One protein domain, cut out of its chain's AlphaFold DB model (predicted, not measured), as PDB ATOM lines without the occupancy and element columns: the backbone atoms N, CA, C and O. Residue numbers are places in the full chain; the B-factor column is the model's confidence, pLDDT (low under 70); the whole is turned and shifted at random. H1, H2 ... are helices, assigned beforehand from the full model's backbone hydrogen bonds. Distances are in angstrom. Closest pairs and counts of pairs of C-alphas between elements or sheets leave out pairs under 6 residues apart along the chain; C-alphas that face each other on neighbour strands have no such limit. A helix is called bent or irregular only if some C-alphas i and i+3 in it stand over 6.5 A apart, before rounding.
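This is residues 19 to 117 of the 119 residues of an uncharacterized protein of Anolis carolinensis (UniProt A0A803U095). Look for a small helical body with one lone helix held out from it as an arm: H2 and H3 fold back on each other as a helical hairpin, H4 packs across residues 63 to 67 of H3, and the short H1 packs on residues 38 to 42 of H2. From this body the long link of residues 89 to 102 leads to H5, and residues 103 to 117, of which 103 to 115 belong to H5, stick out free. The printed part has 99 residues with five named helices, H1 to H5 in order along the chain, and no named strand; the class is all helix. The whole is loose, with a radius of gyration of the C-alphas of 17.2 A, and spans 63 by 28 by 23 A, the arm adding to its length; the body of 84 residues without it spans 40 by 28 by 22 A.

Find C-alpha 19 at (100.218, -175.110, 306.215); there H1 begins, residues 19 to 22, 5.3 A from first to last C-alpha. Go on past residue 30 to H2, residues 31 to 44, which runs 20.0 A from C-alpha 31 at (107.199, -160.038, 307.576) to C-alpha 44. Next look at H3, residues 55 to 73, the longest helix, with 19 residues and 25.8 A from first to last C-alpha. After it you find H4, residues 79 to 88, 14.2 A long. The last helix is H5, residues 103 to 115, 18.2 A long; it ends with C-alpha 115 at (110.377, -122.918, 284.292). No helix is bent or irregular.

Starting from the first residues, H2 touches H1 with residues 38 to 42 alone; the closest C-alphas are those of Val 21 and Arg 38, 6.5 A apart. H1 is apart from H3, H4 and H5. Move on to H2 and H3, which touch and form a helical hairpin, running opposite ways at a steep tilt of 40 degrees. Their closest C-alphas are those of Arg 37 and Ser 64, 5.8 A apart. H3 touches H4 with residues 63 to 67 alone; the closest C-alphas are those of Trp 67 and Val 85, 5.9 A apart. The lines of H3 and H4 are about perpendicular, at 82 degrees. H2 and H4 are close but not clearly touching, with the C-alphas of Asn 44 and Met 88 the closest at 6.9 A. H5 touches no helix. Check the backbone O and N atoms: every O i to N i+4 pair is within hydrogen-bond range in H3, H4 and H5, and 9 of 10 are in H2; H1 is too short for such a pair, and its 1 pair of O i and N i+3 is within range.

Look for the two C-alphas farthest apart, those of Glu 51 and Ser 117, and you find 62.9 A between them. The first and last printed C-alphas, of Ala 19 and Ser 117, are 60.0 A apart. The printed part has no cut. The link from H3 to H4 is tight, those from H1 to H2 and from H2 to H3 are short, and the link from H4 to H5, residues 89 to 102, is long and holds no named element. Read the B-factor column for the model's confidence: the mean pLDDT of the printed part is 84.5, residues 47 to 53 and 101 to 117 are under 70, and the mean of H5 is 59.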
ATOM      1  N   ALA A  19      98.831-174.665 306.058       86.69
ATOM      2  CA  ALA A  19     100.218-175.110 306.215       86.69
ATOM      3  C   ALA A  19     100.989-175.168 304.885       86.69
ATOM      4  O   ALA A  19     102.201-174.956 304.852       86.69
ATOM      5  N   TRP A  20     100.290-175.422 303.775       87.12
ATOM      6  CA  TRP A  20     100.896-175.396 302.445       87.12
ATOM      7  C   TRP A  20     101.371-174.007 302.036       87.12
ATOM      8  O   TRP A  20     102.420-173.896 301.409       87.12
ATOM      9  N   VAL A  21     100.648-172.956 302.435       92.06
ATOM     10  CA  VAL A  21     101.013-171.569 302.142       92.06
ATOM     11  C   VAL A  21     102.277-171.194 302.892       92.06
ATOM     12  O   VAL A  21     103.168-170.600 302.297       92.06
ATOM     13  N   GLU A  22     102.411-171.594 304.158       92.00
ATOM     14  CA  GLU A  22     103.599-171.279 304.964       92.00
ATOM     15  C   GLU A  22     104.902-171.779 304.331       92.00
ATOM     16  O   GLU A  22     105.921-171.093 304.391       92.00
ATOM     17  N   ARG A  23     104.869-172.927 303.642       91.31
ATOM     18  CA  ARG A  23     106.037-173.464 302.922       91.31
ATOM     19  C   ARG A  23     106.445-172.632 301.704       91.31
ATOM     20  O   ARG A  23     107.546-172.808 301.196       91.31
ATOM     21  N   LEU A  24     105.575-171.743 301.225       92.62
ATOM     22  CA  LEU A  24     105.829-170.881 300.071       92.62
ATOM     23  C   LEU A  24     106.500-169.560 300.447       92.62
ATOM     24  O   LEU A  24     106.834-168.787 299.544       92.62
ATOM     25  N   ARG A  25     106.669-169.263 301.742       95.12
ATOM     26  CA  ARG A  25     107.385-168.073 302.214       95.12
ATOM     27  C   ARG A  25     108.842-168.118 301.747       95.12
ATOM     28  O   ARG A  25     109.503-169.142 301.883       95.12
ATOM     29  N   ALA A  26     109.360-167.003 301.229       91.31
ATOM     30  CA  ALA A  26     110.779-166.926 300.879       91.31
ATOM     31  C   ALA A  26     111.644-166.624 302.119       91.31
ATOM     32  O   ALA A  26     111.222-165.887 303.009       91.31
ATOM     33  N   GLU A  27     112.875-167.149 302.154       89.69
ATOM     34  CA  GLU A  27     113.784-167.055 303.315       89.69
ATOM     35  C   GLU A  27     114.033-165.612 303.787       89.69
ATOM     36  O   GLU A  27     114.061-165.340 304.984       89.69
ATOM     37  N   CYS A  28     114.165-164.673 302.847       90.44
ATOM     38  CA  CYS A  28     114.454-163.263 303.123       90.44
ATOM     39  C   CYS A  28     113.236-162.346 302.921       90.44
ATOM     40  O   CYS A  28     113.396-161.153 302.658       90.44
ATOM     41  N   GLU A  29     112.014-162.881 302.993       91.69
ATOM     42  CA  GLU A  29     110.798-162.088 302.811       91.69
ATOM     43  C   GLU A  29     110.472-161.260 304.067       91.69
ATOM     44  O   GLU A  29     110.257-161.840 305.145       91.69
ATOM     45  N   PRO A  30     110.387-159.915 303.959       91.88
ATOM     46  CA  PRO A  30     109.966-159.078 305.073       91.88
ATOM     47  C   PRO A  30     108.596-159.508 305.602       91.88
ATOM     48  O   PRO A  30     107.674-159.737 304.823       91.88
ATOM     49  N   GLU A  31     108.430-159.548 306.926       92.81
ATOM     50  CA  GLU A  31     107.199-160.038 307.576       92.81
ATOM     51  C   GLU A  31     105.932-159.343 307.058       92.81
ATOM     52  O   GLU A  31     104.910-159.973 306.802       92.81
ATOM     53  N   HIS A  32     106.017-158.029 306.838       89.88
ATOM     54  CA  HIS A  32     104.900-157.257 306.315       89.88
ATOM     55  C   HIS A  32     104.580-157.600 304.852       89.88
ATOM     56  O   HIS A  32     103.404-157.599 304.514       89.88
ATOM     57  N   HIS A  33     105.558-157.954 304.006       93.38
ATOM     58  CA  HIS A  33     105.273-158.473 302.658       93.38
ATOM     59  C   HIS A  33     104.587-159.833 302.757       93.38
ATOM     60  O   HIS A  33     103.541-160.039 302.137       93.38
ATOM     61  N   TRP A  34     105.149-160.725 303.584       95.69
ATOM     62  CA  TRP A  34     104.651-162.088 303.727       95.69
ATOM     63  C   TRP A  34     103.197-162.111 304.178       95.69
ATOM     64  O   TRP A  34     102.390-162.800 303.566       95.69
ATOM     65  N   LYS A  35     102.827-161.292 305.169       95.19
ATOM     66  CA  LYS A  35     101.441-161.166 305.643       95.19
ATOM     67  C   LYS A  35     100.441-160.995 304.492       95.19
ATOM     68  O   LYS A  35      99.445-161.711 304.434       95.19
ATOM     69  N   TYR A  36     100.705-160.061 303.581       96.25
ATOM     70  CA  TYR A  36      99.790-159.765 302.479       96.25
ATOM     71  C   TYR A  36      99.916-160.763 301.326       96.25
ATOM     72  O   TYR A  36      98.918-161.107 300.694       96.25
ATOM     73  N   ARG A  37     101.123-161.275 301.055       96.69
ATOM     74  CA  ARG A  37     101.317-162.308 300.030       96.69
ATOM     75  C   ARG A  37     100.656-163.629 300.425       96.69
ATOM     76  O   ARG A  37     100.050-164.285 299.584       96.69
ATOM     77  N   ARG A  38     100.704-163.986 301.706       96.31
ATOM     78  CA  ARG A  38      99.983-165.115 302.299       96.31
ATOM     79  C   ARG A  38      98.476-164.987 302.095       96.31
ATOM     80  O   ARG A  38      97.844-165.940 301.654       96.31
ATOM     81  N   GLU A  39      97.908-163.812 302.363       96.12
ATOM     82  CA  GLU A  39      96.484-163.534 302.124       96.12
ATOM     83  C   GLU A  39      96.122-163.678 300.638       96.12
ATOM     84  O   GLU A  39      95.127-164.319 300.298       96.12
ATOM     85  N   PHE A  40      96.980-163.174 299.743       96.94
ATOM     86  CA  PHE A  40      96.831-163.362 298.300       96.94
ATOM     87  C   PHE A  40      96.804-164.846 297.912       96.94
ATOM     88  O   PHE A  40      95.942-165.260 297.135       96.94
ATOM     89  N   LEU A  41      97.725-165.649 298.451       95.38
ATOM     90  CA  LEU A  41      97.813-167.086 298.182       95.38
ATOM     91  C   LEU A  41      96.594-167.847 298.712       95.38
ATOM     92  O   LEU A  41      96.032-168.651 297.979       95.38
ATOM     93  N   LEU A  42      96.150-167.568 299.940       93.31
ATOM     94  CA  LEU A  42      94.985-168.227 300.542       93.31
ATOM     95  C   LEU A  42      93.687-167.919 299.798       93.31
ATOM     96  O   LEU A  42      92.849-168.797 299.626       93.31
ATOM     97  N   ARG A  43      93.529-166.680 299.331       93.25
ATOM     98  CA  ARG A  43      92.349-166.251 298.574       93.25
ATOM     99  C   ARG A  43      92.252-166.918 297.202       93.25
ATOM    100  O   ARG A  43      91.149-167.167 296.725       93.25
ATOM    101  N   ASN A  44      93.391-167.121 296.545       93.50
ATOM    102  CA  ASN A  44      93.450-167.576 295.156       93.50
ATOM    103  C   ASN A  44      93.844-169.057 295.019       93.50
ATOM    104  O   ASN A  44      93.805-169.585 293.912       93.50
ATOM    105  N   GLY A  45      94.239-169.720 296.108       88.06
ATOM    106  CA  GLY A  45      94.563-171.143 296.132       88.06
ATOM    107  C   GLY A  45      93.308-171.997 296.274       88.06
ATOM    108  O   GLY A  45      92.695-172.020 297.340       88.06
ATOM    109  N   GLY A  46      92.936-172.705 295.207       78.31
ATOM    110  CA  GLY A  46      91.896-173.738 295.235       78.31
ATOM    111  C   GLY A  46      92.461-175.116 295.591       78.31
ATOM    112  O   GLY A  46      93.672-175.278 295.710       78.31
ATOM    113  N   GLU A  47      91.603-176.130 295.739       69.06
ATOM    114  CA  GLU A  47      92.058-177.520 295.942       69.06
ATOM    115  C   GLU A  47      92.966-178.009 294.803       69.06
ATOM    116  O   GLU A  47      93.984-178.639 295.071       69.06
ATOM    117  N   GLU A  48      92.662-177.627 293.559       62.78
ATOM    118  CA  GLU A  48      93.460-177.927 292.358       62.78
ATOM    119  C   GLU A  48      94.864-177.308 292.424       62.78
ATOM    120  O   GLU A  48      95.866-177.939 292.089       62.78
ATOM    121  N   SER A  49      94.971-176.091 292.960       64.31
ATOM    122  CA  SER A  49      96.248-175.398 293.110       64.31
ATOM    123  C   SER A  49      97.105-175.959 294.260       64.31
ATOM    124  O   SER A  49      98.258-175.558 294.391       64.31
ATOM    125  N   ARG A  50      96.569-176.847 295.114       67.19
ATOM    126  CA  ARG A  50      97.276-177.431 296.277       67.19
ATOM    127  C   ARG A  50      98.047-178.704 295.942       67.19
ATOM    128  O   ARG A  50      98.788-179.184 296.795       67.19
ATOM    129  N   GLU A  51      97.924-179.225 294.722       66.50
ATOM    130  CA  GLU A  51      98.842-180.246 294.224       66.50
ATOM    131  C   GLU A  51     100.253-179.634 294.147       66.50
ATOM    132  O   GLU A  51     100.540-178.787 293.300       66.50
ATOM    133  N   GLU A  52     101.118-180.028 295.091       60.62
ATOM    134  CA  GLU A  52     102.323-179.304 295.541       60.62
ATOM    135  C   GLU A  52     103.391-178.984 294.474       60.62
ATOM    136  O   GLU A  52     104.351-178.276 294.770       60.62
ATOM    137  N   GLU A  53     103.229-179.392 293.216       66.81
ATOM    138  CA  GLU A  53     104.184-179.116 292.131       66.81
ATOM    139  C   GLU A  53     103.525-178.809 290.772       66.81
ATOM    140  O   GLU A  53     104.187-178.798 289.721       66.81
ATOM    141  N   GLY A  54     102.222-178.515 290.773       81.00
ATOM    142  CA  GLY A  54     101.466-178.196 289.567       81.00
ATOM    143  C   GLY A  54     101.942-176.912 288.876       81.00
ATOM    144  O   GLY A  54     102.397-175.949 289.499       81.00
ATOM    145  N   ALA A  55     101.807-176.858 287.546       86.69
ATOM    146  CA  ALA A  55     102.054-175.629 286.782       86.69
ATOM    147  C   ALA A  55     101.163-174.463 287.251       86.69
ATOM    148  O   ALA A  55     101.569-173.303 287.172       86.69
ATOM    149  N   GLU A  56      99.976-174.780 287.764       88.44
ATOM    150  CA  GLU A  56      99.054-173.813 288.342       88.44
ATOM    151  C   GLU A  56      99.571-173.227 289.657       88.44
ATOM    152  O   GLU A  56      99.629-172.003 289.780       88.44
ATOM    153  N   LEU A  57     100.050-174.062 290.587       90.06
ATOM    154  CA  LEU A  57     100.654-173.596 291.835       90.06
ATOM    155  C   LEU A  57     101.846-172.674 291.561       90.06
ATOM    156  O   LEU A  57     101.931-171.577 292.115       90.06
ATOM    157  N   ARG A  58     102.737-173.067 290.639       91.69
ATOM    158  CA  ARG A  58     103.863-172.215 290.216       91.69
ATOM    159  C   ARG A  58     103.384-170.870 289.674       91.69
ATOM    160  O   ARG A  58     103.952-169.836 290.015       91.69
ATOM    161  N   ARG A  59     102.321-170.866 288.864       93.94
ATOM    162  CA  ARG A  59     101.733-169.637 288.316       93.94
ATOM    163  C   ARG A  59     101.141-168.753 289.416       93.94
ATOM    164  O   ARG A  59     101.372-167.546 289.403       93.94
ATOM    165  N   LEU A  60     100.429-169.340 290.375       95.31
ATOM    166  CA  LEU A  60      99.870-168.632 291.524       95.31
ATOM    167  C   LEU A  60     100.972-167.997 292.388       95.31
ATOM    168  O   LEU A  60     100.878-166.819 292.738       95.31
ATOM    169  N   ILE A  61     102.052-168.736 292.662       95.00
ATOM    170  CA  ILE A  61     103.227-168.211 293.371       95.00
ATOM    171  C   ILE A  61     103.807-167.016 292.612       95.00
ATOM    172  O   ILE A  61     104.010-165.958 293.215       95.00
ATOM    173  N   SER A  62     104.010-167.138 291.298       96.44
ATOM    174  CA  SER A  62     104.515-166.039 290.468       96.44
ATOM    175  C   SER A  62     103.613-164.806 290.525       96.44
ATOM    176  O   SER A  62     104.121-163.701 290.707       96.44
ATOM    177  N   PHE A  63     102.289-164.965 290.436       98.06
ATOM    178  CA  PHE A  63     101.358-163.840 290.570       98.06
ATOM    179  C   PHE A  63     101.422-163.187 291.952       98.06
ATOM    180  O   PHE A  63     101.450-161.959 292.035       98.06
ATOM    181  N   SER A  64     101.538-163.983 293.019       97.31
ATOM    182  CA  SER A  64     101.686-163.456 294.382       97.31
ATOM    183  C   SER A  64     102.948-162.593 294.531       97.31
ATOM    184  O   SER A  64     102.913-161.539 295.165       97.31
ATOM    185  N   MET A  65     104.050-162.997 293.886       96.50
ATOM    186  CA  MET A  65     105.310-162.250 293.887       96.50
ATOM    187  C   MET A  65     105.223-160.980 293.050       96.50
ATOM    188  O   MET A  65     105.661-159.924 293.494       96.50
ATOM    189  N   VAL A  66     104.640-161.060 291.851       97.56
ATOM    190  CA  VAL A  66     104.420-159.899 290.976       97.56
ATOM    191  C   VAL A  66     103.612-158.829 291.704       97.56
ATOM    192  O   VAL A  66     104.004-157.661 291.716       97.56
ATOM    193  N   TRP A  67     102.519-159.232 292.352       97.38
ATOM    194  CA  TRP A  67     101.680-158.324 293.117       97.38
ATOM    195  C   TRP A  67     102.435-157.695 294.296       97.38
ATOM    196  O   TRP A  67     102.478-156.470 294.408       97.38
ATOM    197  N   ALA A  68     103.105-158.502 295.128       95.19
ATOM    198  CA  ALA A  68     103.872-157.997 296.267       95.19
ATOM    199  C   ALA A  68     105.002-157.044 295.827       95.19
ATOM    200  O   ALA A  68     105.158-155.957 296.383       95.19
ATOM    201  N   ASN A  69     105.750-157.394 294.779       94.62
ATOM    202  CA  ASN A  69     106.805-156.544 294.227       94.62
ATOM    203  C   ASN A  69     106.249-155.231 293.670       94.62
ATOM    204  O   ASN A  69     106.864-154.178 293.827       94.62
ATOM    205  N   HIS A  70     105.083-155.263 293.030       94.38
ATOM    206  CA  HIS A  70     104.432-154.045 292.569       94.38
ATOM    207  C   HIS A  70     104.050-153.128 293.738       94.38
ATOM    208  O   HIS A  70     104.411-151.949 293.737       94.38
ATOM    209  N   VAL A  71     103.362-153.672 294.744       92.75
ATOM    210  CA  VAL A  71     102.836-152.905 295.881       92.75
ATOM    211  C   VAL A  71     103.960-152.365 296.766       92.75
ATOM    212  O   VAL A  71     103.986-151.176 297.088       92.75
ATOM    213  N   PHE A  72     104.915-153.210 297.150       92.06
ATOM    214  CA  PHE A  72     105.922-152.839 298.146       92.06
ATOM    215  C   PHE A  72     107.220-152.307 297.550       92.06
ATOM    216  O   PHE A  72     107.873-151.484 298.185       92.06
ATOM    217  N   LEU A  73     107.592-152.731 296.339       90.56
ATOM    218  CA  LEU A  73     108.861-152.352 295.702       90.56
ATOM    219  C   LEU A  73     108.674-151.449 294.477       90.56
ATOM    220  O   LEU A  73     109.654-150.971 293.909       90.56
ATOM    221  N   GLY A  74     107.432-151.207 294.050       90.31
ATOM    222  CA  GLY A  74     107.137-150.320 292.931       90.31
ATOM    223  C   GLY A  74     107.495-150.913 291.569       90.31
ATOM    224  O   GLY A  74     107.516-150.178 290.579       90.31
ATOM    225  N   CYS A  75     107.749-152.223 291.481       93.06
ATOM    226  CA  CYS A  75     108.038-152.888 290.214       93.06
ATOM    227  C   CYS A  75     106.889-152.707 289.206       93.06
ATOM    228  O   CYS A  75     105.725-152.486 289.560       93.06
ATOM    229  N   ARG A  76     107.228-152.776 287.918       91.94
ATOM    230  CA  ARG A  76     106.282-152.650 286.808       91.94
ATOM    231  C   ARG A  76     106.378-153.889 285.933       91.94
ATOM    232  O   ARG A  76     107.471-154.383 285.672       91.94
ATOM    233  N   TYR A  77     105.224-154.352 285.484       95.00
ATOM    234  CA  TYR A  77     105.060-155.530 284.640       95.00
ATOM    235  C   TYR A  77     104.134-155.170 283.468       95.00
ATOM    236  O   TYR A  77     103.514-154.101 283.506       95.00
ATOM    237  N   PRO A  78     104.043-156.008 282.418       97.50
ATOM    238  CA  PRO A  78     103.138-155.761 281.300       97.50
ATOM    239  C   PRO A  78     101.692-155.501 281.763       97.50
ATOM    240  O   PRO A  78     101.261-156.135 282.731       97.50
ATOM    241  N   PRO A  79     100.933-154.615 281.086       95.44
ATOM    242  CA  PRO A  79      99.585-154.228 281.512       95.44
ATOM    243  C   PRO A  79      98.646-155.412 281.761       95.44
ATOM    244  O   PRO A  79      97.984-155.444 282.788       95.44
ATOM    245  N   GLU A  80      98.670-156.420 280.887       97.12
ATOM    246  CA  GLU A  80      97.840-157.629 280.996       97.12
ATOM    247  C   GLU A  80      98.118-158.422 282.285       97.12
ATOM    248  O   GLU A  80      97.211-158.930 282.942       97.12
ATOM    249  N   VAL A  81      99.393-158.500 282.684       97.38
ATOM    250  CA  VAL A  81      99.793-159.149 283.938       97.38
ATOM    251  C   VAL A  81      99.334-158.309 285.122       97.38
ATOM    252  O   VAL A  81      98.834-158.861 286.101       97.38
ATOM    253  N   MET A  82      99.492-156.986 285.029       97.69
ATOM    254  CA  MET A  82      99.088-156.062 286.084       97.69
ATOM    255  C   MET A  82      97.582-156.100 286.338       97.69
ATOM    256  O   MET A  82      97.178-156.222 287.489       97.69
ATOM    257  N   GLU A  83      96.763-156.049 285.291       97.69
ATOM    258  CA  GLU A  83      95.306-156.175 285.383       97.69
ATOM    259  C   GLU A  83      94.925-157.468 286.110       97.69
ATOM    260  O   GLU A  83      94.260-157.436 287.147       97.69
ATOM    261  N   LYS A  84      95.483-158.600 285.663       97.88
ATOM    262  CA  LYS A  84      95.197-159.903 286.262       97.88
ATOM    263  C   LYS A  84      95.552-159.975 287.748       97.88
ATOM    264  O   LYS A  84      94.757-160.492 288.533       97.88
ATOM    265  N   VAL A  85      96.735-159.505 288.154       97.75
ATOM    266  CA  VAL A  85      97.142-159.589 289.570       97.75
ATOM    267  C   VAL A  85      96.362-158.633 290.464       97.75
ATOM    268  O   VAL A  85      96.122-158.962 291.623       97.75
ATOM    269  N   MET A  86      95.942-157.475 289.947       97.19
ATOM    270  CA  MET A  86      95.121-156.529 290.707       97.19
ATOM    271  C   MET A  86      93.701-157.073 290.906       97.19
ATOM    272  O   MET A  86      93.178-156.983 292.015       97.19
ATOM    273  N   ASP A  87      93.130-157.740 289.899       97.69
ATOM    274  CA  ASP A  87      91.847-158.443 290.022       97.69
ATOM    275  C   ASP A  87      91.913-159.593 291.038       97.69
ATOM    276  O   ASP A  87      91.045-159.734 291.904       97.69
ATOM    277  N   MET A  88      92.978-160.403 290.989       97.62
ATOM    278  CA  MET A  88      93.203-161.487 291.957       97.62
ATOM    279  C   MET A  88      93.355-160.967 293.394       97.62
ATOM    280  O   MET A  88      92.931-161.632 294.344       97.62
ATOM    281  N   ALA A  89      93.918-159.768 293.558       97.06
ATOM    282  CA  ALA A  89      94.092-159.103 294.845       97.06
ATOM    283  C   ALA A  89      92.869-158.298 295.315       97.06
ATOM    284  O   ALA A  89      92.919-157.716 296.399       97.06
ATOM    285  N   ALA A  90      91.783-158.223 294.537       95.25
ATOM    286  CA  ALA A  90      90.641-157.374 294.865       95.25
ATOM    287  C   ALA A  90      90.098-157.661 296.279       95.25
ATOM    288  O   ALA A  90      89.699-158.775 296.588       95.25
ATOM    289  N   GLY A  91      90.058-156.656 297.154       92.62
ATOM    290  CA  GLY A  91      89.620-156.813 298.549       92.62
ATOM    291  C   GLY A  91      90.748-157.044 299.561       92.62
ATOM    292  O   GLY A  91      90.505-156.890 300.756       92.62
ATOM    293  N   ILE A  92      91.982-157.306 299.117       93.88
ATOM    294  CA  ILE A  92      93.161-157.262 299.989       93.88
ATOM    295  C   ILE A  92      93.537-155.796 300.203       93.88
ATOM    296  O   ILE A  92      93.946-155.097 299.272       93.88
ATOM    297  N   THR A  93      93.393-155.312 301.435       90.50
ATOM    298  CA  THR A  93      93.694-153.915 301.781       90.50
ATOM    299  C   THR A  93      95.070-153.815 302.423       90.50
ATOM    300  O   THR A  93      95.256-154.182 303.583       90.50
ATOM    301  N   VAL A  94      96.041-153.280 301.682       88.44
ATOM    302  CA  VAL A  94      97.400-153.070 302.194       88.44
ATOM    303  C   VAL A  94      97.476-151.742 302.938       88.44
ATOM    304  O   VAL A  94      97.329-150.672 302.349       88.44
ATOM    305  N   THR A  95      97.735-151.798 304.243       83.88
ATOM    306  CA  THR A  95      98.003-150.600 305.045       83.88
ATOM    307  C   THR A  95      99.484-150.227 304.976       83.88
ATOM    308  O   THR A  95     100.353-151.098 304.952       83.88
ATOM    309  N   ASN A  96      99.775-148.920 304.953       75.81
ATOM    310  CA  ASN A  96     101.133-148.357 304.919       75.81
ATOM    311  C   ASN A  96     101.991-148.783 303.710       75.81
ATOM    312  O   ASN A  96     103.210-148.911 303.834       75.81
ATOM    313  N   ALA A  97     101.382-148.987 302.538       74.19
ATOM    314  CA  ALA A  97     102.144-149.229 301.315       74.19
ATOM    315  C   ALA A  97     103.067-148.026 300.998       74.19
ATOM    316  O   ALA A  97     102.626-146.874 301.107       74.19
ATOM    317  N   PRO A  98     104.332-148.252 300.596       78.31
ATOM    318  CA  PRO A  98     105.237-147.169 300.230       78.31
ATOM    319  C   PRO A  98     104.684-146.350 299.058       78.31
ATOM    320  O   PRO A  98     104.170-146.894 298.082       78.31
ATOM    321  N   THR A  99     104.818-145.024 299.123       73.62
ATOM    322  CA  THR A  99     104.516-144.172 297.967       73.62
ATOM    323  C   THR A  99     105.696-144.210 297.002       73.62
ATOM    324  O   THR A  99     106.720-143.568 297.228       73.62
ATOM    325  N   HIS A 100     105.550-144.959 295.911       71.50
ATOM    326  CA  HIS A 100     106.571-145.050 294.867       71.50
ATOM    327  C   HIS A 100     106.504-143.833 293.949       71.50
ATOM    328  O   HIS A 100     105.772-143.826 292.960       71.50
ATOM    329  N   THR A 101     107.250-142.778 294.269       61.53
ATOM    330  CA  THR A 101     107.416-141.644 293.350       61.53
ATOM    331  C   THR A 101     108.435-141.995 292.274       61.53
ATOM    332  O   THR A 101     109.584-142.309 292.591       61.53
ATOM    333  N   LEU A 102     108.041-141.911 291.002       60.12
ATOM    334  CA  LEU A 102     108.960-142.128 289.890       60.12
ATOM    335  C   LEU A 102     110.017-141.018 289.845       60.12
ATOM    336  O   LEU A 102     109.732-139.844 290.097       60.12
ATOM    337  N   ARG A 103     111.240-141.378 289.440       59.78
ATOM    338  CA  ARG A 103     112.284-140.399 289.105       59.78
ATOM    339  C   ARG A 103     111.767-139.380 288.085       59.78
ATOM    340  O   ARG A 103     112.066-138.200 288.214       59.78
ATOM    341  N   ASP A 104     110.949-139.811 287.128       54.72
ATOM    342  CA  ASP A 104     110.382-138.937 286.100       54.72
ATOM    343  C   ASP A 104     109.340-137.960 286.653       54.72
ATOM    344  O   ASP A 104     109.288-136.816 286.205       54.72
ATOM    345  N   ASP A 105     108.583-138.334 287.689       59.94
ATOM    346  CA  ASP A 105     107.698-137.401 288.400       59.94
ATOM    347  C   ASP A 105     108.501-136.347 289.158       59.94
ATOM    348  O   ASP A 105     108.115-135.174 289.218       59.94
ATOM    349  N   LEU A 106     109.643-136.748 289.720       60.97
ATOM    350  CA  LEU A 106     110.567-135.831 290.375       60.97
ATOM    351  C   LEU A 106     111.222-134.892 289.352       60.97
ATOM    352  O   LEU A 106     111.226-133.681 289.560       60.97
ATOM    353  N   VAL A 107     111.689-135.413 288.215       61.56
ATOM    354  CA  VAL A 107     112.268-134.629 287.109       61.56
ATOM    355  C   VAL A 107     111.229-133.685 286.495       61.56
ATOM    356  O   VAL A 107     111.542-132.527 286.231       61.56
ATOM    357  N   SER A 108     109.977-134.119 286.342       58.75
ATOM    358  CA  SER A 108     108.875-133.293 285.826       58.75
ATOM    359  C   SER A 108     108.494-132.177 286.801       58.75
ATOM    360  O   SER A 108     108.282-131.033 286.392       58.75
ATOM    361  N   LYS A 109     108.462-132.468 288.109       57.22
ATOM    362  CA  LYS A 109     108.267-131.449 289.154       57.22
ATOM    363  C   LYS A 109     109.428-130.459 289.202       57.22
ATOM    364  O   LYS A 109     109.181-129.261 289.327       57.22
ATOM    365  N   VAL A 110     110.668-130.927 289.061       59.56
ATOM    366  CA  VAL A 110     111.854-130.064 288.979       59.56
ATOM    367  C   VAL A 110     111.774-129.179 287.736       59.56
ATOM    368  O   VAL A 110     111.865-127.964 287.872       59.56
ATOM    369  N   LYS A 111     111.473-129.730 286.554       58.12
ATOM    370  CA  LYS A 111     111.329-128.953 285.313       58.12
ATOM    371  C   LYS A 111     110.283-127.842 285.435       58.12
ATOM    372  O   LYS A 111     110.578-126.708 285.075       58.12
ATOM    373  N   ARG A 112     109.119-128.115 286.043       60.25
ATOM    374  CA  ARG A 112     108.101-127.079 286.312       60.25
ATOM    375  C   ARG A 112     108.581-125.982 287.263       60.25
ATOM    376  O   ARG A 112     108.243-124.824 287.055       60.25
ATOM    377  N   ARG A 113     109.364-126.322 288.293       58.44
ATOM    378  CA  ARG A 113     109.905-125.329 289.238       58.44
ATOM    379  C   ARG A 113     110.938-124.415 288.586       58.44
ATOM    380  O   ARG A 113     110.902-123.222 288.849       58.44
ATOM    381  N   ILE A 114     111.799-124.953 287.719       59.69
ATOM    382  CA  ILE A 114     112.818-124.160 287.010       59.69
ATOM    383  C   ILE A 114     112.164-123.250 285.956       59.69
ATOM    384  O   ILE A 114     112.568-122.105 285.786       59.69
ATOM    385  N   SER A 115     111.119-123.726 285.269       58.00
ATOM    386  CA  SER A 115     110.377-122.918 284.292       58.00
ATOM    387  C   SER A 115     109.561-121.784 284.920       58.00
ATOM    388  O   SER A 115     109.259-120.815 284.235       58.00
ATOM    389  N   SER A 116     109.201-121.889 286.203       58.16
ATOM    390  CA  SER A 116     108.366-120.897 286.890       58.16
ATOM    391  C   SER A 116     109.161-119.778 287.578       58.16
ATOM    392  O   SER A 116     108.546-118.844 288.080       58.16
ATOM    393  N   SER A 117     110.494-119.859 287.626       56.16
ATOM    394  CA  SER A 117     111.371-118.895 288.316       56.16
ATOM    395  C   SER A 117     112.025-117.854 287.391       56.16
ATOM    396  O   SER A 117     112.990-117.213 287.790       56.16
TER     397      SER A 117